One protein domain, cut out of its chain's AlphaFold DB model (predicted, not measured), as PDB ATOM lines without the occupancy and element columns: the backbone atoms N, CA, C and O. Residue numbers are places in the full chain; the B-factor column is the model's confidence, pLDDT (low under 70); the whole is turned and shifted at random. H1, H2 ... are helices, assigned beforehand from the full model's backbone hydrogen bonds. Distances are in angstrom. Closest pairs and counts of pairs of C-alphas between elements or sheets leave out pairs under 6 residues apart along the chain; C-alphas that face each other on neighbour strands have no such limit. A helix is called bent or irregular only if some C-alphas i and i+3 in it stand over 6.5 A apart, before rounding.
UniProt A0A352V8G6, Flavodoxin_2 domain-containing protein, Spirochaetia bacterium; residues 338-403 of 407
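Overview. This is residues 338 to 403 of the 407 residues of the protein "Flavodoxin_2 domain-containing protein" of Spirochaetia bacterium (UniProt A0A352V8G6). An arch of helices: H3 runs along its top, the long bent helix H4 turns off the end of H3 at a corner to make one leg, a free-standing arm, and H1 lies on the other side, across an open gap from H4. H2 and H3 pack as a helical hairpin, with H1 close by. The printed part has 66 residues with four named helices, in the order H1, H2, H3, H4, and no named strand; the class is all helix. The whole is only just loose, close to compact, with a radius of gyration of the C-alphas of 13.2 A and spans of 33 by 29 by 17 A.

Arrangement. H4, residues 384 to 402, was assigned as one helix by its hydrogen bonds but is bent: C-alphas 392 and 395 are 7.1 A apart. Its arms, H4a at residues 384 to 392 and H4b at 395 to 402, stand at a steep tilt of 50 degrees. H4a and H3, residues 369 to 381, are close but not clearly touching, about perpendicular at 75 degrees; their closest C-alphas, of Arg 387 and Leu 381, are 5.5 A apart. H3 and H2, residues 355 to 363, touch as a hairpin, opposite ways at a tilt of 36 degrees, only just steep; their closest C-alphas, of Ile 371 and Ile 358, are 6.6 A apart. H1, residues 338 to 349, and H2 are near each other, with 6 pairs of C-alphas within 10 A. H1 is apart from both arms. Every O i to N i+4 pair is within hydrogen-bond range in H1, H2 and H4b; in H3 it is 8 of 9, in H4a 4 of 5.

Along the chain. H4a measures 12.7 A and H4b 10.9 A, ending at C-alpha 402 (229.103, 244.730, 190.720). H3 measures 18.3 A, H2 12.6 A and H1 16.1 A, from C-alpha 338 at (214.086, 256.698, 173.766).

Size, cuts and confidence. The two C-alphas farthest apart, of Gly 338 and Pro 385, are 37.9 A apart. The printed part has no cut, and its three links are tight. The pLDDT is under 70 at residues 348 to 353, 381 to 382, 395 and 397 to 403.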
ATOM      1  N   GLY A 338     213.251 257.813 173.335       87.44
ATOM      2  CA  GLY A 338     214.086 256.698 173.766       87.44
ATOM      3  C   GLY A 338     214.986 257.084 174.935       87.44
ATOM      4  O   GLY A 338     214.951 256.412 175.966       87.44
ATOM      5  N   ALA A 339     215.710 258.204 174.833       84.94
ATOM      6  CA  ALA A 339     216.560 258.698 175.915       84.94
ATOM      7  C   ALA A 339     215.770 258.932 177.214       84.94
ATOM      8  O   ALA A 339     216.175 258.458 178.274       84.94
ATOM      9  N   TYR A 340     214.602 259.578 177.134       84.38
ATOM     10  CA  TYR A 340     213.744 259.822 178.297       84.38
ATOM     11  C   TYR A 340     213.103 258.552 178.863       84.38
ATOM     12  O   TYR A 340     212.937 258.436 180.077       84.38
ATOM     13  N   SER A 341     212.765 257.583 178.011       84.25
ATOM     14  CA  SER A 341     212.246 256.285 178.458       84.25
ATOM     15  C   SER A 341     213.316 255.499 179.214       84.25
ATOM     16  O   SER A 341     213.046 255.003 180.307       84.25
ATOM     17  N   ILE A 342     214.545 255.459 178.685       82.94
ATOM     18  CA  ILE A 342     215.704 254.856 179.357       82.94
ATOM     19  C   ILE A 342     215.984 255.587 180.668       82.94
ATOM     20  O   ILE A 342     216.122 254.941 181.699       82.94
ATOM     21  N   PHE A 343     216.017 256.921 180.663       81.38
ATOM     22  CA  PHE A 343     216.234 257.718 181.869       81.38
ATOM     23  C   PHE A 343     215.189 257.412 182.950       81.38
ATOM     24  O   PHE A 343     215.548 257.093 184.085       81.38
ATOM     25  N   ARG A 344     213.898 257.422 182.598       77.25
ATOM     26  CA  ARG A 344     212.807 257.072 183.517       77.25
ATOM     27  C   ARG A 344     212.972 255.658 184.073       77.25
ATOM     28  O   ARG A 344     212.740 255.447 185.263       77.25
ATOM     29  N   GLU A 345     213.376 254.701 183.243       77.56
ATOM     30  CA  GLU A 345     213.599 253.325 183.681       77.56
ATOM     31  C   GLU A 345     214.822 253.200 184.592       77.56
ATOM     32  O   GLU A 345     214.750 252.548 185.633       77.56
ATOM     33  N   VAL A 346     215.922 253.886 184.279       74.69
ATOM     34  CA  VAL A 346     217.105 253.963 185.145       74.69
ATOM     35  C   VAL A 346     216.712 254.526 186.503       74.69
ATOM     36  O   VAL A 346     217.011 253.908 187.517       74.69
ATOM     37  N   VAL A 347     215.951 255.619 186.551       71.50
ATOM     38  CA  VAL A 347     215.415 256.186 187.799       71.50
ATOM     39  C   VAL A 347     214.544 255.168 188.564       71.50
ATOM     40  O   VAL A 347     214.655 255.001 189.789       71.50
ATOM     41  N   ASN A 348     213.708 254.420 187.844       67.81
ATOM     42  CA  ASN A 348     212.858 253.374 188.410       67.81
ATOM     43  C   ASN A 348     213.607 252.093 188.802       67.81
ATOM     44  O   ASN A 348     213.049 251.301 189.554       67.81
ATOM     45  N   THR A 349     214.848 251.858 188.381       68.50
ATOM     46  CA  THR A 349     215.567 250.592 188.643       68.50
ATOM     47  C   THR A 349     216.807 250.776 189.513       68.50
ATOM     48  O   THR A 349     217.006 249.999 190.445       68.50
ATOM     49  N   SER A 350     217.574 251.850 189.318       64.56
ATOM     50  CA  SER A 350     218.864 252.134 189.974       64.56
ATOM     51  C   SER A 350     218.796 252.194 191.507       64.56
ATOM     52  O   SER A 350     219.803 252.011 192.198       64.56
ATOM     53  N   GLY A 351     217.601 252.412 192.063       57.06
ATOM     54  CA  GLY A 351     217.371 252.541 193.502       57.06
ATOM     55  C   GLY A 351     217.832 253.886 194.061       57.06
ATOM     56  O   GLY A 351     217.807 254.061 195.276       57.06
ATOM     57  N   TYR A 352     218.243 254.819 193.200       61.72
ATOM     58  CA  TYR A 352     218.752 256.124 193.594       61.72
ATOM     59  C   TYR A 352     218.492 257.158 192.493       61.72
ATOM     60  O   TYR A 352     218.692 256.870 191.315       61.72
ATOM     61  N   VAL A 353     218.028 258.350 192.865       64.56
ATOM     62  CA  VAL A 353     217.539 259.368 191.923       64.56
ATOM     63  C   VAL A 353     218.087 260.715 192.358       64.56
ATOM     64  O   VAL A 353     217.981 261.048 193.541       64.56
ATOM     65  N   MET A 354     218.690 261.478 191.441       71.12
ATOM     66  CA  MET A 354     219.218 262.791 191.810       71.12
ATOM     67  C   MET A 354     218.064 263.729 192.186       71.12
ATOM     68  O   MET A 354     216.959 263.592 191.655       71.12
ATOM     69  N   PRO A 355     218.289 264.710 193.077       71.94
ATOM     70  CA  PRO A 355     217.275 265.718 193.387       71.94
ATOM     71  C   PRO A 355     216.704 266.393 192.134       71.94
ATOM     72  O   PRO A 355     215.489 266.509 191.995       71.94
ATOM     73  N   HIS A 356     217.575 266.739 191.186       74.56
ATOM     74  CA  HIS A 356     217.185 267.387 189.940       74.56
ATOM     75  C   HIS A 356     216.291 266.490 189.059       74.56
ATOM     76  O   HIS A 356     215.252 266.936 188.575       74.56
ATOM     77  N   ASP A 357     216.612 265.196 188.972       77.31
ATOM     78  CA  ASP A 357     215.820 264.194 188.247       77.31
ATOM     79  C   ASP A 357     214.408 264.034 188.840       77.31
ATOM     80  O   ASP A 357     213.419 263.908 188.114       77.31
ATOM     81  N   ILE A 358     214.294 264.051 190.174       76.25
ATOM     82  CA  ILE A 358     213.008 263.979 190.885       76.25
ATOM     83  C   ILE A 358     212.142 265.193 190.562       76.25
ATOM     84  O   ILE A 358     210.938 265.046 190.321       76.25
ATOM     85  N   ASP A 359     212.735 266.383 190.582       77.31
ATOM     86  CA  ASP A 359     212.029 267.625 190.288       77.31
ATOM     87  C   ASP A 359     211.543 267.640 188.839       77.31
ATOM     88  O   ASP A 359     210.377 267.957 188.584       77.31
ATOM     89  N   HIS A 360     212.391 267.215 187.904       80.00
ATOM     90  CA  HIS A 360     212.036 267.074 186.498       80.00
ATOM     91  C   HIS A 360     210.874 266.090 186.287       80.00
ATOM     92  O   HIS A 360     209.847 266.457 185.713       80.00
ATOM     93  N   LEU A 361     210.967 264.868 186.822       79.44
ATOM     94  CA  LEU A 361     209.906 263.861 186.697       79.44
ATOM     95  C   LEU A 361     208.593 264.305 187.355       79.44
ATOM     96  O   LEU A 361     207.512 264.032 186.834       79.44
ATOM     97  N   THR A 362     208.672 265.041 188.468       79.25
ATOM     98  CA  THR A 362     207.486 265.622 189.112       79.25
ATOM     99  C   THR A 362     206.804 266.637 188.200       79.25
ATOM    100  O   THR A 362     205.580 266.606 188.077       79.25
ATOM    101  N   LYS A 363     207.572 267.528 187.556       81.75
ATOM    102  CA  LYS A 363     207.035 268.521 186.609       81.75
ATOM    103  C   LYS A 363     206.354 267.858 185.411       81.75
ATOM    104  O   LYS A 363     205.365 268.381 184.918       81.75
ATOM    105  N   GLN A 364     206.825 266.681 185.004       76.31
ATOM    106  CA  GLN A 364     206.191 265.858 183.969       76.31
ATOM    107  C   GLN A 364     204.977 265.046 184.466       76.31
ATOM    108  O   GLN A 364     204.449 264.209 183.738       76.31
ATOM    109  N   GLY A 365     204.524 265.255 185.706       76.38
ATOM    110  CA  GLY A 365     203.360 264.567 186.270       76.38
ATOM    111  C   GLY A 365     203.632 263.130 186.725       76.38
ATOM    112  O   GLY A 365     202.702 262.418 187.108       76.38
ATOM    113  N   VAL A 366     204.891 262.682 186.739       77.69
ATOM    114  CA  VAL A 366     205.246 261.345 187.224       77.69
ATOM    115  C   VAL A 366     205.196 261.347 188.754       77.69
ATOM    116  O   VAL A 366     206.059 261.908 189.427       77.69
ATOM    117  N   ASN A 367     204.172 260.706 189.324       73.38
ATOM    118  CA  ASN A 367     203.893 260.749 190.763       73.38
ATOM    119  C   ASN A 367     203.806 259.353 191.402       73.38
ATOM    120  O   ASN A 367     202.811 258.989 192.033       73.38
ATOM    121  N   THR A 368     204.845 258.539 191.220       78.19
ATOM    122  CA  THR A 368     204.899 257.189 191.798       78.19
ATOM    123  C   THR A 368     205.175 257.236 193.306       78.19
ATOM    124  O   THR A 368     205.810 258.165 193.811       78.19
ATOM    125  N   LEU A 369     204.754 256.196 194.042       78.56
ATOM    126  CA  LEU A 369     205.084 256.035 195.470       78.56
ATOM    127  C   LEU A 369     206.598 256.143 195.714       78.56
ATOM    128  O   LEU A 369     207.041 256.718 196.702       78.56
ATOM    129  N   ARG A 370     207.388 255.634 194.767       74.56
ATOM    130  CA  ARG A 370     208.845 255.661 194.806       74.56
ATOM    131  C   ARG A 370     209.419 257.072 194.666       74.56
ATOM    132  O   ARG A 370     210.301 257.421 195.439       74.56
ATOM    133  N   ILE A 371     208.899 257.905 193.758       76.75
ATOM    134  CA  ILE A 371     209.303 259.320 193.659       76.75
ATOM    135  C   ILE A 371     208.967 260.065 194.956       76.75
ATOM    136  O   ILE A 371     209.801 260.807 195.470       76.75
ATOM    137  N   LYS A 372     207.785 259.822 195.541       79.56
ATOM    138  CA  LYS A 372     207.407 260.401 196.843       79.56
ATOM    139  C   LYS A 372     208.351 259.958 197.967       79.56
ATOM    140  O   LYS A 372     208.785 260.788 198.761       79.56
ATOM    141  N   LEU A 373     208.707 258.672 198.004       79.00
ATOM    142  CA  LEU A 373     209.659 258.130 198.972       79.00
ATOM    143  C   LEU A 373     211.051 258.746 198.795       79.00
ATOM    144  O   LEU A 373     211.673 259.128 199.780       79.00
ATOM    145  N   PHE A 374     211.529 258.907 197.560       77.06
ATOM    146  CA  PHE A 374     212.811 259.561 197.313       77.06
ATOM    147  C   PHE A 374     212.804 261.042 197.667       77.06
ATOM    148  O   PHE A 374     213.795 261.508 198.208       77.06
ATOM    149  N   LYS A 375     211.701 261.773 197.458       76.62
ATOM    150  CA  LYS A 375     211.563 263.146 197.981       76.62
ATOM    151  C   LYS A 375     211.723 263.189 199.495       76.62
ATOM    152  O   LYS A 375     212.452 264.031 200.014       76.62
ATOM    153  N   PHE A 376     211.080 262.255 200.194       77.69
ATOM    154  CA  PHE A 376     211.200 262.130 201.641       77.69
ATOM    155  C   PHE A 376     212.628 261.768 202.073       77.69
ATOM    156  O   PHE A 376     213.158 262.376 202.994       77.69
ATOM    157  N   ILE A 377     213.294 260.835 201.386       75.19
ATOM    158  CA  ILE A 377     214.694 260.479 201.668       75.19
ATOM    159  C   ILE A 377     215.627 261.662 201.377       75.19
ATOM    160  O   ILE A 377     216.488 261.967 202.203       75.19
ATOM    161  N   ASN A 378     215.439 262.367 200.257       71.88
ATOM    162  CA  ASN A 378     216.229 263.540 199.887       71.88
ATOM    163  C   ASN A 378     216.190 264.615 200.967       71.88
ATOM    164  O   ASN A 378     217.231 265.194 201.261       71.88
ATOM    165  N   PHE A 379     215.042 264.827 201.614       72.25
ATOM    166  CA  PHE A 379     214.935 265.742 202.750       72.25
ATOM    167  C   PHE A 379     215.969 265.434 203.851       72.25
ATOM    168  O   PHE A 379     216.613 266.346 204.369       72.25
ATOM    169  N   PHE A 380     216.216 264.154 204.155       70.94
ATOM    170  CA  PHE A 380     217.260 263.749 205.107       70.94
ATOM    171  C   PHE A 380     218.675 263.807 204.517       70.94
ATOM    172  O   PHE A 380     219.630 264.049 205.256       70.94
ATOM    173  N   LEU A 381     218.835 263.622 203.202       66.38
ATOM    174  CA  LEU A 381     220.132 263.732 202.517       66.38
ATOM    175  C   LEU A 381     220.680 265.168 202.488       66.38
ATOM    176  O   LEU A 381     221.899 265.345 202.420       66.38
ATOM    177  N   VAL A 382     219.825 266.186 202.638       65.69
ATOM    178  CA  VAL A 382     220.250 267.590 202.817       65.69
ATOM    179  C   VAL A 382     221.033 267.785 204.126       65.69
ATOM    180  O   VAL A 382     221.877 268.680 204.232       65.69
ATOM    181  N   LEU A 383     220.836 266.922 205.131       76.00
ATOM    182  CA  LEU A 383     221.561 267.009 206.397       76.00
ATOM    183  C   LEU A 383     223.046 266.651 206.197       76.00
ATOM    184  O   LEU A 383     223.427 265.483 206.076       76.00
ATOM    185  N   LYS A 384     223.911 267.677 206.258       75.81
ATOM    186  CA  LYS A 384     225.382 267.582 206.127       75.81
ATOM    187  C   LYS A 384     226.031 266.349 206.795       75.81
ATOM    188  O   LYS A 384     226.883 265.738 206.142       75.81
ATOM    189  N   PRO A 385     225.715 265.961 208.051       79.75
ATOM    190  CA  PRO A 385     226.356 264.803 208.685       79.75
ATOM    191  C   PRO A 385     225.974 263.454 208.055       79.75
ATOM    192  O   PRO A 385     226.846 262.601 207.889       79.75
ATOM    193  N   ILE A 386     224.710 263.269 207.658       74.44
ATOM    194  CA  ILE A 386     224.239 262.057 206.964       74.44
ATOM    195  C   ILE A 386     224.906 261.979 205.588       74.44
ATOM    196  O   ILE A 386     225.494 260.958 205.225       74.44
ATOM    197  N   ARG A 387     224.924 263.108 204.878       71.44
ATOM    198  CA  ARG A 387     225.542 263.246 203.559       71.44
ATOM    199  C   ARG A 387     227.029 262.900 203.552       71.44
ATOM    200  O   ARG A 387     227.468 262.090 202.743       71.44
ATOM    201  N   LYS A 388     227.814 263.456 204.487       76.06
ATOM    202  CA  LYS A 388     229.257 263.164 204.605       76.06
ATOM    203  C   LYS A 388     229.541 261.680 204.847       76.06
ATOM    204  O   LYS A 388     230.567 261.188 204.385       76.06
ATOM    205  N   ARG A 389     228.670 260.974 205.579       78.75
ATOM    206  CA  ARG A 389     228.797 259.524 205.778       78.75
ATOM    207  C   ARG A 389     228.473 258.756 204.500       78.75
ATOM    208  O   ARG A 389     229.238 257.873 204.144       78.75
ATOM    209  N   LEU A 390     227.406 259.121 203.789       72.62
ATOM    210  CA  LEU A 390     227.017 258.453 202.544       72.62
ATOM    211  C   LEU A 390     228.060 258.601 201.434       72.62
ATOM    212  O   LEU A 390     228.422 257.591 200.842       72.62
ATOM    213  N   ILE A 391     228.615 259.803 201.215       71.25
ATOM    214  CA  ILE A 391     229.675 260.033 200.208       71.25
ATOM    215  C   ILE A 391     230.835 259.046 200.392       71.25
ATOM    216  O   ILE A 391     231.344 258.496 199.421       71.25
ATOM    217  N   LYS A 392     231.235 258.777 201.642       75.50
ATOM    218  CA  LYS A 392     232.341 257.857 201.943       75.50
ATOM    219  C   LYS A 392     232.032 256.395 201.617       75.50
ATOM    220  O   LYS A 392     232.960 255.636 201.388       75.50
ATOM    221  N   VAL A 393     230.758 256.003 201.632       75.44
ATOM    222  CA  VAL A 393     230.325 254.600 201.513       75.44
ATOM    223  C   VAL A 393     229.812 254.273 200.101       75.44
ATOM    224  O   VAL A 393     229.754 253.103 199.727       75.44
ATOM    225  N   ILE A 394     229.476 255.280 199.282       71.00
ATOM    226  CA  ILE A 394     229.005 255.096 197.898       71.00
ATOM    227  C   ILE A 394     229.954 254.232 197.050       71.00
ATOM    228  O   ILE A 394     229.457 253.265 196.463       71.00
ATOM    229  N   PRO A 395     231.282 254.483 197.006       69.69
ATOM    230  CA  PRO A 395     232.190 253.656 196.210       69.69
ATOM    231  C   PRO A 395     232.119 252.171 196.593       69.69
ATOM    232  O   PRO A 395     232.013 251.302 195.726       69.69
ATOM    233  N   ASP A 396     232.067 251.872 197.894       72.81
ATOM    234  CA  ASP A 396     231.973 250.500 198.399       72.81
ATOM    235  C   ASP A 396     230.637 249.834 198.045       72.81
ATOM    236  O   ASP A 396     230.601 248.648 197.711       72.81
ATOM    237  N   ILE A 397     229.529 250.581 198.101       69.56
ATOM    238  CA  ILE A 397     228.201 250.089 197.703       69.56
ATOM    239  C   ILE A 397     228.189 249.736 196.212       69.56
ATOM    240  O   ILE A 397     227.676 248.678 195.835       69.56
ATOM    241  N   MET A 398     228.767 250.596 195.372       65.12
ATOM    242  CA  MET A 398     228.843 250.371 193.929       65.12
ATOM    243  C   MET A 398     229.678 249.133 193.597       65.12
ATOM    244  O   MET A 398     229.210 248.254 192.870       65.12
ATOM    245  N   MET A 399     230.864 249.008 194.200       67.00
ATOM    246  CA  MET A 399     231.730 247.842 194.003       67.00
ATOM    247  C   MET A 399     231.082 246.541 194.499       67.00
ATOM    248  O   MET A 399     231.201 245.503 193.848       67.00
ATOM    249  N   LYS A 400     230.359 246.566 195.630       68.12
ATOM    250  CA  LYS A 400     229.660 245.380 196.164       68.12
ATOM    251  C   LYS A 400     228.536 244.888 195.254       68.12
ATOM    252  O   LYS A 400     228.360 243.677 195.133       68.12
ATOM    253  N   LYS A 401     227.779 245.791 194.618       59.22
ATOM    254  CA  LYS A 401     226.728 245.408 193.657       59.22
ATOM    255  C   LYS A 401     227.317 244.786 192.391       59.22
ATOM    256  O   LYS A 401     226.793 243.775 191.936       59.22
ATOM    257  N   GLN A 402     228.420 245.326 191.872       56.41
ATOM    258  CA  GLN A 402     229.103 244.730 190.720       56.41
ATOM    259  C   GLN A 402     229.645 243.336 191.050       56.41
ATOM    260  O   GLN A 402     229.389 242.400 190.307       56.41
ATOM    261  N   LYS A 403     230.264 243.132 192.216       55.62
ATOM    262  CA  LYS A 403     230.748 241.799 192.624       55.62
ATOM    263  C   LYS A 403     229.668 240.714 192.727       55.62
ATOM    264  O   LYS A 403     230.031 239.554 192.770       55.62
TER     265      LYS A 403